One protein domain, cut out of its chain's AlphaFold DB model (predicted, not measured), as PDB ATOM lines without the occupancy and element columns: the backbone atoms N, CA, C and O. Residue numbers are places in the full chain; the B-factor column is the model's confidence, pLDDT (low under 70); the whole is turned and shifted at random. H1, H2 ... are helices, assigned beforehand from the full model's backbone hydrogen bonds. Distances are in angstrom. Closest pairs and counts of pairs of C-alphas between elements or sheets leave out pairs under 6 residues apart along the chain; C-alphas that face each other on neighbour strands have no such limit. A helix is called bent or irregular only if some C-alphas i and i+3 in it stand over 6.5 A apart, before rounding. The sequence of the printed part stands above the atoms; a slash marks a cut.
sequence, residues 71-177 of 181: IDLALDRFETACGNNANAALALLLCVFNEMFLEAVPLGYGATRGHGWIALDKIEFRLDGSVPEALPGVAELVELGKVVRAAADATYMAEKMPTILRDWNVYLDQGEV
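Overview. This is residues 71 to 177 of the 181 residues of an uncharacterized protein of Martelella lutilitoris (UniProt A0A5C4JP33). A sharply kinked long helix, H1, is crossed by a second long helix, H3, which packs on it, while the short helix H2 lies near H1 and a long loop, residues 102 to 135, swings out past the last residue of H1 and comes back to H2. The kink near residue 82 turns the first residues of H1 well away from its longer remaining part, and H3 has a milder kink near residue 161. The printed part has 107 residues with three named helices, in the order H1, H2, H3, and no named strand; its class is all helix. It is only just compact, close to loose, with a radius of gyration of the C-alphas of 15.2 A, and its C-alphas span 42 by 37 by 26 A.

Along the chain. H1, the longest helix by residues, holds residues 75 to 101, from C-alpha 75 at (52.699, -34.482, -33.895) to C-alpha 101 at (31.597, -41.828, -41.827), 23.7 A. It has a kink of 124 degrees near residue 82 and is irregular: C-alphas 81 and 84 are 9.4 A apart. H3, residues 154 to 177, is 34.4 A from first to last C-alpha and ends at C-alpha 177, (50.943, -17.408, -55.677). It has a kink of 44 degrees near residue 161 and is irregular, but only just: C-alphas 159 and 162 are 6.6 A apart. H2, residues 136 to 143, is 10.9 A from first to last C-alpha.

Arrangement. H1 and H3 touch, with 16 pairs of C-alphas within 8 A; their closest C-alphas are those of Ala 88 and Trp 168, 4.6 A apart. Their lines stand at a steep tilt of 46 degrees and they run opposite ways. H2 is close to H1 but not clearly touching; the closest C-alphas, those of Asn 87 and Gly 137, are 6.7 A apart. These two run the same way at a steep tilt of 50 degrees. H2 and H3 are also close but not clearly touching, with the closest C-alphas, of Gly 137 and Ile 164, 7.8 A apart; they run opposite ways at a shallow tilt of 15 degrees. Residues 122 to 123 form a short antiparallel pairing with residues 148 to 149. Every O i to N i+4 pair is within hydrogen-bond range in H2, against 16 of 23 in H1 and 16 of 20 in H3.

Size, cuts and confidence. The two C-alphas farthest apart are those of Arg 113 and Glu 133, 45.0 A. The link from H1 to H2 is long, with 34 residues, and the link from H2 to H3, with 10, is short. The printed part has no cut. The mean pLDDT of the printed part is 70.6, and 47 residues are under 70, among them residues 131 to 169.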
ATOM      1  N   ILE A  71      45.470 -45.480 -34.559       85.06
ATOM      2  CA  ILE A  71      46.397 -44.754 -35.429       85.06
ATOM      3  C   ILE A  71      47.156 -43.761 -34.556       85.06
ATOM      4  O   ILE A  71      46.567 -42.800 -34.061       85.06
ATOM      5  N   ASP A  72      48.458 -43.984 -34.403       86.81
ATOM      6  CA  ASP A  72      49.326 -43.086 -33.651       86.81
ATOM      7  C   ASP A  72      49.867 -41.990 -34.571       86.81
ATOM      8  O   ASP A  72      50.501 -42.257 -35.598       86.81
ATOM      9  N   LEU A  73      49.618 -40.736 -34.196       80.69
ATOM     10  CA  LEU A  73      50.078 -39.563 -34.931       80.69
ATOM     11  C   LEU A  73      51.216 -38.891 -34.166       80.69
ATOM     12  O   LEU A  73      51.022 -38.327 -33.092       80.69
ATOM     13  N   ALA A  74      52.410 -38.922 -34.751       83.69
ATOM     14  CA  ALA A  74      53.579 -38.224 -34.228       83.69
ATOM     15  C   ALA A  74      53.494 -36.726 -34.581       83.69
ATOM     16  O   ALA A  74      53.850 -36.317 -35.689       83.69
ATOM     17  N   LEU A  75      52.958 -35.912 -33.664       76.25
ATOM     18  CA  LEU A  75      52.699 -34.482 -33.895       76.25
ATOM     19  C   LEU A  75      53.983 -33.640 -34.027       76.25
ATOM     20  O   LEU A  75      54.004 -32.651 -34.751       76.25
ATOM     21  N   ASP A  76      55.076 -34.065 -33.400       76.56
ATOM     22  CA  ASP A  76      56.421 -33.491 -33.566       76.56
ATOM     23  C   ASP A  76      56.919 -33.589 -35.022       76.56
ATOM     24  O   ASP A  76      57.601 -32.704 -35.552       76.56
ATOM     25  N   ARG A  77      56.524 -34.660 -35.717       76.62
ATOM     26  CA  ARG A  77      56.825 -34.843 -37.137       76.62
ATOM     27  C   ARG A  77      55.972 -33.961 -38.037       76.62
ATOM     28  O   ARG A  77      56.404 -33.670 -39.146       76.62
ATOM     29  N   PHE A  78      54.797 -33.521 -37.591       71.69
ATOM     30  CA  PHE A  78      53.959 -32.610 -38.373       71.69
ATOM     31  C   PHE A  78      54.608 -31.232 -38.498       71.69
ATOM     32  O   PHE A  78      54.651 -30.684 -39.596       71.69
ATOM     33  N   GLU A  79      55.184 -30.699 -37.420       67.12
ATOM     34  CA  GLU A  79      55.892 -29.413 -37.476       67.12
ATOM     35  C   GLU A  79      57.089 -29.470 -38.432       67.12
ATOM     36  O   GLU A  79      57.286 -28.579 -39.257       67.12
ATOM     37  N   THR A  80      57.867 -30.553 -38.376       72.06
ATOM     38  CA  THR A  80      59.065 -30.707 -39.216       72.06
ATOM     39  C   THR A  80      58.753 -31.059 -40.672       72.06
ATOM     40  O   THR A  80      59.462 -30.599 -41.565       72.06
ATOM     41  N   ALA A  81      57.714 -31.856 -40.938       72.62
ATOM     42  CA  ALA A  81      57.358 -32.295 -42.290       72.62
ATOM     43  C   ALA A  81      56.415 -31.329 -43.022       72.62
ATOM     44  O   ALA A  81      56.491 -31.214 -44.244       72.62
ATOM     45  N   CYS A  82      55.522 -30.653 -42.297       66.62
ATOM     46  CA  CYS A  82      54.498 -29.781 -42.874       66.62
ATOM     47  C   CYS A  82      54.788 -28.289 -42.652       66.62
ATOM     48  O   CYS A  82      54.170 -27.459 -43.322       66.62
ATOM     49  N   GLY A  83      55.711 -27.922 -41.752       71.94
ATOM     50  CA  GLY A  83      55.997 -26.524 -41.422       71.94
ATOM     51  C   GLY A  83      54.725 -25.784 -40.997       71.94
ATOM     52  O   GLY A  83      53.947 -26.280 -40.184       71.94
ATOM     53  N   ASN A  84      54.459 -24.636 -41.623       68.81
ATOM     54  CA  ASN A  84      53.251 -23.836 -41.377       68.81
ATOM     55  C   ASN A  84      51.939 -24.519 -41.825       68.81
ATOM     56  O   ASN A  84      50.860 -24.013 -41.526       68.81
ATOM     57  N   ASN A  85      52.004 -25.663 -42.515       73.62
ATOM     58  CA  ASN A  85      50.839 -26.374 -43.059       73.62
ATOM     59  C   ASN A  85      50.356 -27.518 -42.159       73.62
ATOM     60  O   ASN A  85      49.537 -28.337 -42.573       73.62
ATOM     61  N   ALA A  86      50.864 -27.609 -40.930       74.62
ATOM     62  CA  ALA A  86      50.516 -28.681 -40.006       74.62
ATOM     63  C   ALA A  86      48.995 -28.732 -39.709       74.62
ATOM     64  O   ALA A  86      48.406 -29.816 -39.721       74.62
ATOM     65  N   ASN A  87      48.328 -27.576 -39.571       73.50
ATOM     66  CA  ASN A  87      46.862 -27.504 -39.441       73.50
ATOM     67  C   ASN A  87      46.128 -27.966 -40.710       73.50
ATOM     68  O   ASN A  87      45.106 -28.639 -40.613       73.50
ATOM     69  N   ALA A  88      46.655 -27.657 -41.897       76.56
ATOM     70  CA  ALA A  88      46.073 -28.094 -43.166       76.56
ATOM     71  C   ALA A  88      46.152 -29.625 -43.326       76.56
ATOM     72  O   ALA A  88      45.199 -30.259 -43.776       76.56
ATOM     73  N   ALA A  89      47.251 -30.246 -42.888       79.12
ATOM     74  CA  ALA A  89      47.386 -31.702 -42.868       79.12
ATOM     75  C   ALA A  89      46.406 -32.365 -41.881       79.12
ATOM     76  O   ALA A  89      45.786 -33.380 -42.206       79.12
ATOM     77  N   LEU A  90      46.220 -31.774 -40.697       77.06
ATOM     78  CA  LEU A  90      45.220 -32.230 -39.732       77.06
ATOM     79  C   LEU A  90      43.792 -32.088 -40.286       77.06
ATOM     80  O   LEU A  90      42.984 -33.005 -40.150       77.06
ATOM     81  N   ALA A  91      43.499 -30.977 -40.966       76.44
ATOM     82  CA  ALA A  91      42.222 -30.741 -41.630       76.44
ATOM     83  C   ALA A  91      41.906 -31.815 -42.679       76.44
ATOM     84  O   ALA A  91      40.811 -32.374 -42.680       76.44
ATOM     85  N   LEU A  92      42.883 -32.161 -43.523       81.31
ATOM     86  CA  LEU A  92      42.740 -33.235 -44.507       81.31
ATOM     87  C   LEU A  92      42.399 -34.577 -43.864       81.31
ATOM     88  O   LEU A  92      41.521 -35.284 -44.355       81.31
ATOM     89  N   LEU A  93      43.072 -34.928 -42.767       82.44
ATOM     90  CA  LEU A  93      42.801 -36.177 -42.061       82.44
ATOM     91  C   LEU A  93      41.350 -36.233 -41.557       82.44
ATOM     92  O   LEU A  93      40.678 -37.252 -41.704       82.44
ATOM     93  N   LEU A  94      40.847 -35.126 -41.010       78.88
ATOM     94  CA  LEU A  94      39.462 -35.035 -40.547       78.88
ATOM     95  C   LEU A  94      38.457 -35.116 -41.701       78.88
ATOM     96  O   LEU A  94      37.433 -35.782 -41.556       78.88
ATOM     97  N   CYS A  95      38.761 -34.517 -42.854       78.94
ATOM     98  CA  CYS A  95      37.952 -34.676 -44.063       78.94
ATOM     99  C   CYS A  95      37.878 -36.144 -44.502       78.94
ATOM    100  O   CYS A  95      36.793 -36.630 -44.810       78.94
ATOM    101  N   VAL A  96      39.000 -36.874 -44.471       84.19
ATOM    102  CA  VAL A  96      39.021 -38.313 -44.784       84.19
ATOM    103  C   VAL A  96      38.135 -39.090 -43.815       84.19
ATOM    104  O   VAL A  96      37.320 -39.900 -44.246       84.19
ATOM    105  N   PHE A  97      38.231 -38.826 -42.513       82.00
ATOM    106  CA  PHE A  97      37.365 -39.477 -41.532       82.00
ATOM    107  C   PHE A  97      35.885 -39.151 -41.733       82.00
ATOM    108  O   PHE A  97      35.045 -40.037 -41.605       82.00
ATOM    109  N   ASN A  98      35.559 -37.909 -42.090       78.56
ATOM    110  CA  ASN A  98      34.196 -37.522 -42.430       78.56
ATOM    111  C   ASN A  98      33.674 -38.292 -43.657       78.56
ATOM    112  O   ASN A  98      32.580 -38.842 -43.616       78.56
ATOM    113  N   GLU A  99      34.469 -38.390 -44.721       82.62
ATOM    114  CA  GLU A  99      34.143 -39.187 -45.911       82.62
ATOM    115  C   GLU A  99      33.967 -40.683 -45.580       82.62
ATOM    116  O   GLU A  99      33.085 -41.350 -46.122       82.62
ATOM    117  N   MET A 100      34.757 -41.215 -44.643       83.50
ATOM    118  CA  MET A 100      34.596 -42.586 -44.149       83.50
ATOM    119  C   MET A 100      33.298 -42.771 -43.347       83.50
ATOM    120  O   MET A 100      32.637 -43.793 -43.512       83.50
ATOM    121  N   PHE A 101      32.897 -41.800 -42.516       81.00
ATOM    122  CA  PHE A 101      31.597 -41.828 -41.827       81.00
ATOM    123  C   PHE A 101      30.414 -41.762 -42.796       81.00
ATOM    124  O   PHE A 101      29.381 -42.371 -42.540       81.00
ATOM    125  N   LEU A 102      30.565 -41.040 -43.908       81.00
ATOM    126  CA  LEU A 102      29.568 -40.981 -44.980       81.00
ATOM    127  C   LEU A 102      29.552 -42.241 -45.858       81.00
ATOM    128  O   LEU A 102      28.824 -42.272 -46.849       81.00
ATOM    129  N   GLU A 103      30.350 -43.259 -45.517       83.25
ATOM    130  CA  GLU A 103      30.514 -44.492 -46.289       83.25
ATOM    131  C   GLU A 103      30.868 -44.206 -47.760       83.25
ATOM    132  O   GLU A 103      30.469 -44.941 -48.655       83.25
ATOM    133  N   ALA A 104      31.602 -43.119 -48.029       82.44
ATOM    134  CA  ALA A 104      31.925 -42.669 -49.385       82.44
ATOM    135  C   ALA A 104      33.269 -43.218 -49.893       82.44
ATOM    136  O   ALA A 104      33.491 -43.316 -51.103       82.44
ATOM    137  N   VAL A 105      34.162 -43.613 -48.978       84.25
ATOM    138  CA  VAL A 105      35.517 -44.080 -49.298       84.25
ATOM    139  C   VAL A 105      35.659 -45.572 -48.978       84.25
ATOM    140  O   VAL A 105      35.746 -45.940 -47.804       84.25
ATOM    141  N   PRO A 106      35.720 -46.452 -49.995       87.56
ATOM    142  CA  PRO A 106      36.006 -47.864 -49.786       87.56
ATOM    143  C   PRO A 106      37.497 -48.088 -49.504       87.56
ATOM    144  O   PRO A 106      38.366 -47.436 -50.086       87.56
ATOM    145  N   LEU A 107      37.806 -49.061 -48.647       85.56
ATOM    146  CA  LEU A 107      39.171 -49.454 -48.307       85.56
ATOM    147  C   LEU A 107      39.631 -50.695 -49.079       85.56
ATOM    148  O   LEU A 107      38.914 -51.684 -49.218       85.56
ATOM    149  N   GLY A 108      40.890 -50.675 -49.513       84.38
ATOM    150  CA  GLY A 108      41.551 -51.834 -50.109       84.38
ATOM    151  C   GLY A 108      41.201 -52.068 -51.582       84.38
ATOM    152  O   GLY A 108      41.106 -51.139 -52.382       84.38
ATOM    153  N   TYR A 109      41.100 -53.341 -51.968       80.94
ATOM    154  CA  TYR A 109      40.963 -53.762 -53.363       80.94
ATOM    155  C   TYR A 109      39.505 -54.039 -53.751       80.94
ATOM    156  O   TYR A 109      38.718 -54.541 -52.956       80.94
ATOM    157  N   GLY A 110      39.163 -53.803 -55.021       82.38
ATOM    158  CA  GLY A 110      37.888 -54.247 -55.587       82.38
ATOM    159  C   GLY A 110      36.693 -53.328 -55.313       82.38
ATOM    160  O   GLY A 110      35.558 -53.769 -55.475       82.38
ATOM    161  N   ALA A 111      36.931 -52.059 -54.968       85.62
ATOM    162  CA  ALA A 111      35.897 -51.038 -54.766       85.62
ATOM    163  C   ALA A 111      34.862 -50.975 -55.907       85.62
ATOM    164  O   ALA A 111      33.656 -51.023 -55.679       85.62
ATOM    165  N   THR A 112      35.324 -50.996 -57.162       86.06
ATOM    166  CA  THR A 112      34.463 -50.987 -58.364       86.06
ATOM    167  C   THR A 112      33.619 -52.252 -58.544       86.06
ATOM    168  O   THR A 112      32.807 -52.335 -59.464       86.06
ATOM    169  N   ARG A 113      33.818 -53.256 -57.686       83.31
ATOM    170  CA  ARG A 113      33.101 -54.535 -57.662       83.31
ATOM    171  C   ARG A 113      32.335 -54.745 -56.354       83.31
ATOM    172  O   ARG A 113      31.908 -55.861 -56.084       83.31
ATOM    173  N   GLY A 114      32.155 -53.688 -55.560       82.38
ATOM    174  CA  GLY A 114      31.386 -53.739 -54.316       82.38
ATOM    175  C   GLY A 114      32.155 -54.275 -53.108       82.38
ATOM    176  O   GLY A 114      31.526 -54.642 -52.121       82.38
ATOM    177  N   HIS A 115      33.489 -54.332 -53.163       83.69
ATOM    178  CA  HIS A 115      34.324 -54.691 -52.011       83.69
ATOM    179  C   HIS A 115      34.834 -53.448 -51.271       83.69
ATOM    180  O   HIS A 115      34.895 -52.363 -51.844       83.69
ATOM    181  N   GLY A 116      35.249 -53.623 -50.014       84.69
ATOM    182  CA  GLY A 116      35.953 -52.582 -49.259       84.69
ATOM    183  C   GLY A 116      35.063 -51.550 -48.575       84.69
ATOM    184  O   GLY A 116      35.581 -50.636 -47.940       84.69
ATOM    185  N   TRP A 117      33.741 -51.682 -48.675       86.94
ATOM    186  CA  TRP A 117      32.817 -50.834 -47.928       86.94
ATOM    187  C   TRP A 117      32.891 -51.160 -46.441       86.94
ATOM    188  O   TRP A 117      32.769 -52.319 -46.041       86.94
ATOM    189  N   ILE A 118      33.094 -50.122 -45.640       84.31
ATOM    190  CA  ILE A 118      33.147 -50.199 -44.187       84.31
ATOM    191  C   ILE A 118      32.165 -49.187 -43.609       84.31
ATOM    192  O   ILE A 118      32.025 -48.089 -44.138       84.31
ATOM    193  N   ALA A 119      31.509 -49.561 -42.516       84.25
ATOM    194  CA  ALA A 119      30.700 -48.645 -41.728       84.25
ATOM    195  C   ALA A 119      31.500 -48.259 -40.485       84.25
ATOM    196  O   ALA A 119      31.929 -49.130 -39.722       84.25
ATOM    197  N   LEU A 120      31.730 -46.961 -40.298       83.50
ATOM    198  CA  LEU A 120      32.493 -46.452 -39.168       83.50
ATOM    199  C   LEU A 120      31.534 -45.991 -38.064       83.50
ATOM    200  O   LEU A 120      30.748 -45.072 -38.261       83.50
ATOM    201  N   ASP A 121      31.596 -46.631 -36.894       81.62
ATOM    202  CA  ASP A 121      30.697 -46.322 -35.768       81.62
ATOM    203  C   ASP A 121      31.186 -45.123 -34.937       81.62
ATOM    204  O   ASP A 121      30.408 -44.290 -34.460       81.62
ATOM    205  N   LYS A 122      32.502 -45.004 -34.733       79.81
ATOM    206  CA  LYS A 122      33.061 -44.027 -33.795       79.81
ATOM    207  C   LYS A 122      34.546 -43.760 -34.026       79.81
ATOM    208  O   LYS A 122      35.296 -44.683 -34.332       79.81
ATOM    209  N   ILE A 123      34.966 -42.519 -33.761       81.00
ATOM    210  CA  ILE A 123      36.379 -42.124 -33.666       81.00
ATOM    211  C   ILE A 123      36.640 -41.527 -32.282       81.00
ATOM    212  O   ILE A 123      35.861 -40.725 -31.760       81.00
ATOM    213  N   GLU A 124      37.747 -41.936 -31.669       78.81
ATOM    214  CA  GLU A 124      38.251 -41.349 -30.430       78.81
ATOM    215  C   GLU A 124      39.611 -40.715 -30.682       78.81
ATOM    216  O   GLU A 124      40.513 -41.370 -31.196       78.81
ATOM    217  N   PHE A 125      39.764 -39.463 -30.262       78.75
ATOM    218  CA  PHE A 125      41.059 -38.801 -30.218       78.75
ATOM    219  C   PHE A 125      41.612 -38.900 -28.801       78.75
ATOM    220  O   PHE A 125      40.897 -38.659 -27.826       78.75
ATOM    221  N   ARG A 126      42.884 -39.280 -28.690       77.69
ATOM    222  CA  ARG A 126      43.635 -39.296 -27.435       77.69
ATOM    223  C   ARG A 126      44.941 -38.561 -27.662       77.69
ATOM    224  O   ARG A 126      45.535 -38.681 -28.731       77.69
ATOM    225  N   LEU A 127      45.353 -37.796 -26.663       80.44
ATOM    226  CA  LEU A 127      46.625 -37.099 -26.669       80.44
ATOM    227  C   LEU A 127      47.509 -37.677 -25.583       80.44
ATOM    228  O   LEU A 127      47.185 -37.585 -24.399       80.44
ATOM    229  N   ASP A 128      48.647 -38.195 -26.014       77.19
ATOM    230  CA  ASP A 128      49.726 -38.572 -25.125       77.19
ATOM    231  C   ASP A 128      50.764 -37.443 -25.124       77.19
ATOM    232  O   ASP A 128      51.464 -37.213 -26.108       77.19
ATOM    233  N   GLY A 129      50.846 -36.706 -24.013       75.06
ATOM    234  CA  GLY A 129      51.785 -35.593 -23.842       75.06
ATOM    235  C   GLY A 129      51.159 -34.207 -24.028       75.06
ATOM    236  O   GLY A 129      49.986 -33.994 -23.729       75.06
ATOM    237  N   SER A 130      51.972 -33.234 -24.441       71.38
ATOM    238  CA  SER A 130      51.558 -31.837 -24.619       71.38
ATOM    239  C   SER A 130      51.204 -31.530 -26.069       71.38
ATOM    240  O   SER A 130      51.885 -31.990 -26.985       71.38
ATOM    241  N   VAL A 131      50.195 -30.684 -26.274       69.12
ATOM    242  CA  VAL A 131      49.875 -30.142 -27.601       69.12
ATOM    243  C   VAL A 131      51.018 -29.233 -28.066       69.12
ATOM    244  O   VAL A 131      51.390 -28.327 -27.314       69.12
ATOM    245  N   PRO A 132      51.577 -29.439 -29.271       69.06
ATOM    246  CA  PRO A 132      52.550 -28.509 -29.832       69.06
ATOM    247  C   PRO A 132      51.917 -27.133 -30.067       69.06
ATOM    248  O   PRO A 132      50.785 -27.037 -30.542       69.06
ATOM    249  N   GLU A 133      52.642 -26.057 -29.756       67.12
ATOM    250  CA  GLU A 133      52.134 -24.681 -29.879       67.12
ATOM    251  C   GLU A 133      51.734 -24.335 -31.326       67.12
ATOM    252  O   GLU A 133      50.792 -23.575 -31.546       67.12
ATOM    253  N   ALA A 134      52.384 -24.956 -32.318       62.75
ATOM    254  CA  ALA A 134      52.076 -24.770 -33.734       62.75
ATOM    255  C   ALA A 134      50.779 -25.466 -34.198       62.75
ATOM    256  O   ALA A 134      50.378 -25.304 -35.351       62.75
ATOM    257  N   LEU A 135      50.123 -26.244 -33.329       67.06
ATOM    258  CA  LEU A 135      48.961 -27.075 -33.652       67.06
ATOM    259  C   LEU A 135      47.791 -26.856 -32.671       67.06
ATOM    260  O   LEU A 135      47.321 -27.806 -32.037       67.06
ATOM    261  N   PRO A 136      47.248 -25.627 -32.551       64.50
ATOM    262  CA  PRO A 136      46.140 -25.342 -31.634       64.50
ATOM    263  C   PRO A 136      44.881 -26.172 -31.940       64.50
ATOM    264  O   PRO A 136      44.137 -26.513 -31.023       64.50
ATOM    265  N   GLY A 137      44.677 -26.580 -33.200       65.31
ATOM    266  CA  GLY A 137      43.562 -27.448 -33.591       65.31
ATOM    267  C   GLY A 137      43.585 -28.825 -32.915       65.31
ATOM    268  O   GLY A 137      42.534 -29.420 -32.702       65.31
ATOM    269  N   VAL A 138      44.757 -29.323 -32.501       64.44
ATOM    270  CA  VAL A 138      44.864 -30.576 -31.734       64.44
ATOM    271  C   VAL A 138      44.314 -30.392 -30.320       64.44
ATOM    272  O   VAL A 138      43.607 -31.270 -29.834       64.44
ATOM    273  N   ALA A 139      44.583 -29.253 -29.671       64.62
ATOM    274  CA  ALA A 139      44.003 -28.949 -28.361       64.62
ATOM    275  C   ALA A 139      42.476 -28.911 -28.442       64.62
ATOM    276  O   ALA A 139      41.806 -29.500 -27.597       64.62
ATOM    277  N   GLU A 140      41.929 -28.295 -29.494       65.44
ATOM    278  CA  GLU A 140      40.488 -28.300 -29.738       65.44
ATOM    279  C   GLU A 140      39.957 -29.729 -29.915       65.44
ATOM    280  O   GLU A 140      39.016 -30.102 -29.226       65.44
ATOM    281  N   LEU A 141      40.576 -30.574 -30.744       64.50
ATOM    282  CA  LEU A 141      40.134 -31.966 -30.940       64.50
ATOM    283  C   LEU A 141      40.160 -32.813 -29.659       64.50
ATOM    284  O   LEU A 141      39.308 -33.684 -29.480       64.50
ATOM    285  N   VAL A 142      41.133 -32.574 -28.778       62.56
ATOM    286  CA  VAL A 142      41.308 -33.311 -27.516       62.56
ATOM    287  C   VAL A 142      40.331 -32.824 -26.450       62.56
ATOM    288  O   VAL A 142      39.729 -33.648 -25.763       62.56
ATOM    289  N   GLU A 143      40.100 -31.514 -26.351       59.75
ATOM    290  CA  GLU A 143      39.069 -30.932 -25.477       59.75
ATOM    291  C   GLU A 143      37.651 -31.312 -25.934       59.75
ATOM    292  O   GLU A 143      36.769 -31.586 -25.119       59.75
ATOM    293  N   LEU A 144      37.438 -31.434 -27.245       52.25
ATOM    294  CA  LEU A 144      36.217 -31.989 -27.841       52.25
ATOM    295  C   LEU A 144      36.132 -33.525 -27.657       52.25
ATOM    296  O   LEU A 144      35.078 -34.137 -27.834       52.25
ATOM    297  N   GLY A 145      37.239 -34.153 -27.252       48.50
ATOM    298  CA  GLY A 145      37.497 -35.586 -27.169       48.50
ATOM    299  C   GLY A 145      37.059 -36.276 -25.877       48.50
ATOM    300  O   GLY A 145      37.807 -37.069 -25.305       48.50
ATOM    301  N   LYS A 146      35.791 -36.136 -25.481       50.88
ATOM    302  CA  LYS A 146      35.088 -37.286 -24.884       50.88
ATOM    303  C   LYS A 146      34.116 -37.848 -25.914       50.88
ATOM    304  O   LYS A 146      32.912 -37.718 -25.756       50.88
ATOM    305  N   VAL A 147      34.680 -38.540 -26.912       49.59
ATOM    306  CA  VAL A 147      33.985 -39.429 -27.864       49.59
ATOM    307  C   VAL A 147      33.156 -38.705 -28.944       49.59
ATOM    308  O   VAL A 147      32.037 -38.276 -28.690       49.59
ATOM    309  N   VAL A 148      33.645 -38.702 -30.192       53.06
ATOM    310  CA  VAL A 148      32.852 -38.324 -31.378       53.06
ATOM    311  C   VAL A 148      32.191 -39.597 -31.934       53.06
ATOM    312  O   VAL A 148      32.863 -40.452 -32.516       53.06
ATOM    313  N   ARG A 149      30.884 -39.795 -31.693       48.28
ATOM    314  CA  ARG A 149      30.114 -40.940 -32.238       48.28
ATOM    315  C   ARG A 149      29.530 -40.577 -33.602       48.28
ATOM    316  O   ARG A 149      28.954 -39.503 -33.721       48.28
ATOM    317  N   ALA A 150      29.564 -41.497 -34.571       43.06
ATOM    318  CA  ALA A 150      29.011 -41.304 -35.923       43.06
ATOM    319  C   ALA A 150      27.585 -40.733 -35.941       43.06
ATOM    320  O   ALA A 150      27.230 -39.953 -36.816       43.06
ATOM    321  N   ALA A 151      26.747 -41.135 -34.981       38.06
ATOM    322  CA  ALA A 151      25.328 -40.779 -34.955       38.06
ATOM    323  C   ALA A 151      25.019 -39.434 -34.260       38.06
ATOM    324  O   ALA A 151      23.873 -38.990 -34.270       38.06
ATOM    325  N   ALA A 152      26.017 -38.798 -33.650       40.38
ATOM    326  CA  ALA A 152      25.930 -37.480 -33.029       40.38
ATOM    327  C   ALA A 152      27.228 -36.753 -33.402       40.38
ATOM    328  O   ALA A 152      28.211 -36.811 -32.679       40.38
ATOM    329  N   ASP A 153      27.361 -36.167 -34.584       45.66
ATOM    330  CA  ASP A 153      26.547 -35.038 -34.996       45.66
ATOM    331  C   ASP A 153      26.941 -34.686 -36.450       45.66
ATOM    332  O   ASP A 153      28.042 -34.188 -36.701       45.66
ATOM    333  N   ALA A 154      26.052 -34.874 -37.430       47.22
ATOM    334  CA  ALA A 154      26.221 -34.214 -38.735       47.22
ATOM    335  C   ALA A 154      26.322 -32.677 -38.559       47.22
ATOM    336  O   ALA A 154      26.963 -31.987 -39.348       47.22
ATOM    337  N   THR A 155      25.755 -32.163 -37.463       48.62
ATOM    338  CA  THR A 155      25.828 -30.778 -36.984       48.62
ATOM    339  C   THR A 155      27.232 -30.360 -36.521       48.62
ATOM    340  O   THR A 155      27.606 -29.212 -36.707       48.62
ATOM    341  N   TYR A 156      28.045 -31.270 -35.976       53.09
ATOM    342  CA  TYR A 156      29.368 -31.003 -35.380       53.09
ATOM    343  C   TYR A 156      30.414 -30.811 -36.466       53.09
ATOM    344  O   TYR A 156      31.144 -29.819 -36.478       53.09
ATOM    345  N   MET A 157      30.424 -31.742 -37.423       52.91
ATOM    346  CA  MET A 157      31.188 -31.579 -38.647       52.91
ATOM    347  C   MET A 157      30.698 -30.319 -39.378       52.91
ATOM    348  O   MET A 157      31.507 -29.467 -39.704       52.91
ATOM    349  N   ALA A 158      29.393 -30.072 -39.515       53.47
ATOM    350  CA  ALA A 158      28.916 -28.834 -40.144       53.47
ATOM    351  C   ALA A 158      29.322 -27.529 -39.412       53.47
ATOM    352  O   ALA A 158      29.559 -26.519 -40.074       53.47
ATOM    353  N   GLU A 159      29.422 -27.524 -38.078       58.75
ATOM    354  CA  GLU A 159      29.715 -26.325 -37.275       58.75
ATOM    355  C   GLU A 159      31.218 -26.028 -37.142       58.75
ATOM    356  O   GLU A 159      31.619 -24.863 -37.149       58.75
ATOM    357  N   LYS A 160      32.069 -27.057 -37.030       56.28
ATOM    358  CA  LYS A 160      33.518 -26.898 -36.793       56.28
ATOM    359  C   LYS A 160      34.383 -27.109 -38.030       56.28
ATOM    360  O   LYS A 160      35.462 -26.520 -38.121       56.28
ATOM    361  N   MET A 161      33.893 -27.856 -39.020       58.72
ATOM    362  CA  MET A 161      34.584 -28.016 -40.299       58.72
ATOM    363  C   MET A 161      34.836 -26.685 -41.027       58.72
ATOM    364  O   MET A 161      35.883 -26.598 -41.647       58.72
ATOM    365  N   PRO A 162      34.025 -25.608 -40.922       62.44
ATOM    366  CA  PRO A 162      34.354 -24.321 -41.544       62.44
ATOM    367  C   PRO A 162      35.671 -23.703 -41.054       62.44
ATOM    368  O   PRO A 162      36.394 -23.122 -41.857       62.44
ATOM    369  N   THR A 163      36.012 -23.836 -39.767       61.28
ATOM    370  CA  THR A 163      37.279 -23.315 -39.215       61.28
ATOM    371  C   THR A 163      38.466 -24.149 -39.687       61.28
ATOM    372  O   THR A 163      39.485 -23.609 -40.098       61.28
ATOM    373  N   ILE A 164      38.302 -25.470 -39.701       61.19
ATOM    374  CA  ILE A 164      39.330 -26.430 -40.118       61.19
ATOM    375  C   ILE A 164      39.549 -26.375 -41.644       61.19
ATOM    376  O   ILE A 164      40.681 -26.386 -42.123       61.19
ATOM    377  N   LEU A 165      38.475 -26.205 -42.419       64.56
ATOM    378  CA  LEU A 165      38.517 -25.953 -43.862       64.56
ATOM    379  C   LEU A 165      39.050 -24.563 -44.195       64.56
ATOM    380  O   LEU A 165      39.579 -24.381 -45.286       64.56
ATOM    381  N   ARG A 166      38.948 -23.582 -43.288       68.12
ATOM    382  CA  ARG A 166      39.580 -22.273 -43.487       68.12
ATOM    383  C   ARG A 166      41.088 -22.430 -43.609       68.12
ATOM    384  O   ARG A 166      41.667 -21.878 -44.533       68.12
ATOM    385  N   ASP A 167      41.701 -23.200 -42.717       66.06
ATOM    386  CA  ASP A 167      43.147 -23.426 -42.731       66.06
ATOM    387  C   ASP A 167      43.578 -24.259 -43.952       66.06
ATOM    388  O   ASP A 167      44.633 -24.005 -44.534       66.06
ATOM    389  N   TRP A 168      42.727 -25.185 -44.411       68.75
ATOM    390  CA  TRP A 168      42.911 -25.877 -45.691       68.75
ATOM    391  C   TRP A 168      42.823 -24.931 -46.901       68.75
ATOM    392  O   TRP A 168      43.681 -24.975 -47.779       68.75
ATOM    393  N   ASN A 169      41.837 -24.033 -46.938       67.12
ATOM    394  CA  ASN A 169      41.694 -23.049 -48.015       67.12
ATOM    395  C   ASN A 169      42.858 -22.053 -48.028       67.12
ATOM    396  O   ASN A 169      43.388 -21.758 -49.090       67.12
ATOM    397  N   VAL A 170      43.326 -21.608 -46.858       71.31
ATOM    398  CA  VAL A 170      44.524 -20.763 -46.745       71.31
ATOM    399  C   VAL A 170      45.753 -21.465 -47.328       71.31
ATOM    400  O   VAL A 170      46.557 -20.820 -47.994       71.31
ATOM    401  N   TYR A 171      45.903 -22.774 -47.111       69.62
ATOM    402  CA  TYR A 171      46.974 -23.550 -47.740       69.62
ATOM    403  C   TYR A 171      46.832 -23.621 -49.270       69.62
ATOM    404  O   TYR A 171      47.818 -23.422 -49.979       69.62
ATOM    405  N   LEU A 172      45.623 -23.867 -49.787       70.50
ATOM    406  CA  LEU A 172      45.370 -23.881 -51.233       70.50
ATOM    407  C   LEU A 172      45.683 -22.522 -51.881       70.50
ATOM    408  O   LEU A 172      46.376 -22.478 -52.896       70.50
ATOM    409  N   ASP A 173      45.266 -21.425 -51.247       73.50
ATOM    410  CA  ASP A 173      45.491 -20.059 -51.732       73.50
ATOM    411  C   ASP A 173      46.986 -19.677 -51.726       73.50
ATOM    412  O   ASP A 173      47.452 -18.928 -52.584       73.50
ATOM    413  N   GLN A 174      47.784 -20.223 -50.799       64.62
ATOM    414  CA  GLN A 174      49.244 -20.044 -50.790       64.62
ATOM    415  C   GLN A 174      49.941 -20.741 -51.972       64.62
ATOM    416  O   GLN A 174      51.037 -20.331 -52.361       64.62
ATOM    417  N   GLY A 175      49.324 -21.778 -52.548       55.00
ATOM    418  CA  GLY A 175      49.839 -22.506 -53.710       55.00
ATOM    419  C   GLY A 175      49.638 -21.781 -55.045       55.00
ATOM    420  O   GLY A 175      50.460 -21.944 -55.946       55.00
ATOM    421  N   GLU A 176      48.604 -20.944 -55.175       51.41
ATOM    422  CA  GLU A 176      48.346 -20.183 -56.411       51.41
ATOM    423  C   GLU A 176      49.373 -19.063 -56.643       51.41
ATOM    424  O   GLU A 176      49.715 -18.759 -57.784       51.41
ATOM    425  N   VAL A 177      49.954 -18.501 -55.578       49.25
ATOM    426  CA  VAL A 177      50.943 -17.408 -55.677       49.25
ATOM    427  C   VAL A 177      52.332 -17.908 -56.114       49.25
ATOM    428  O   VAL A 177      53.158 -17.127 -56.583       49.25
TER     429      VAL A 177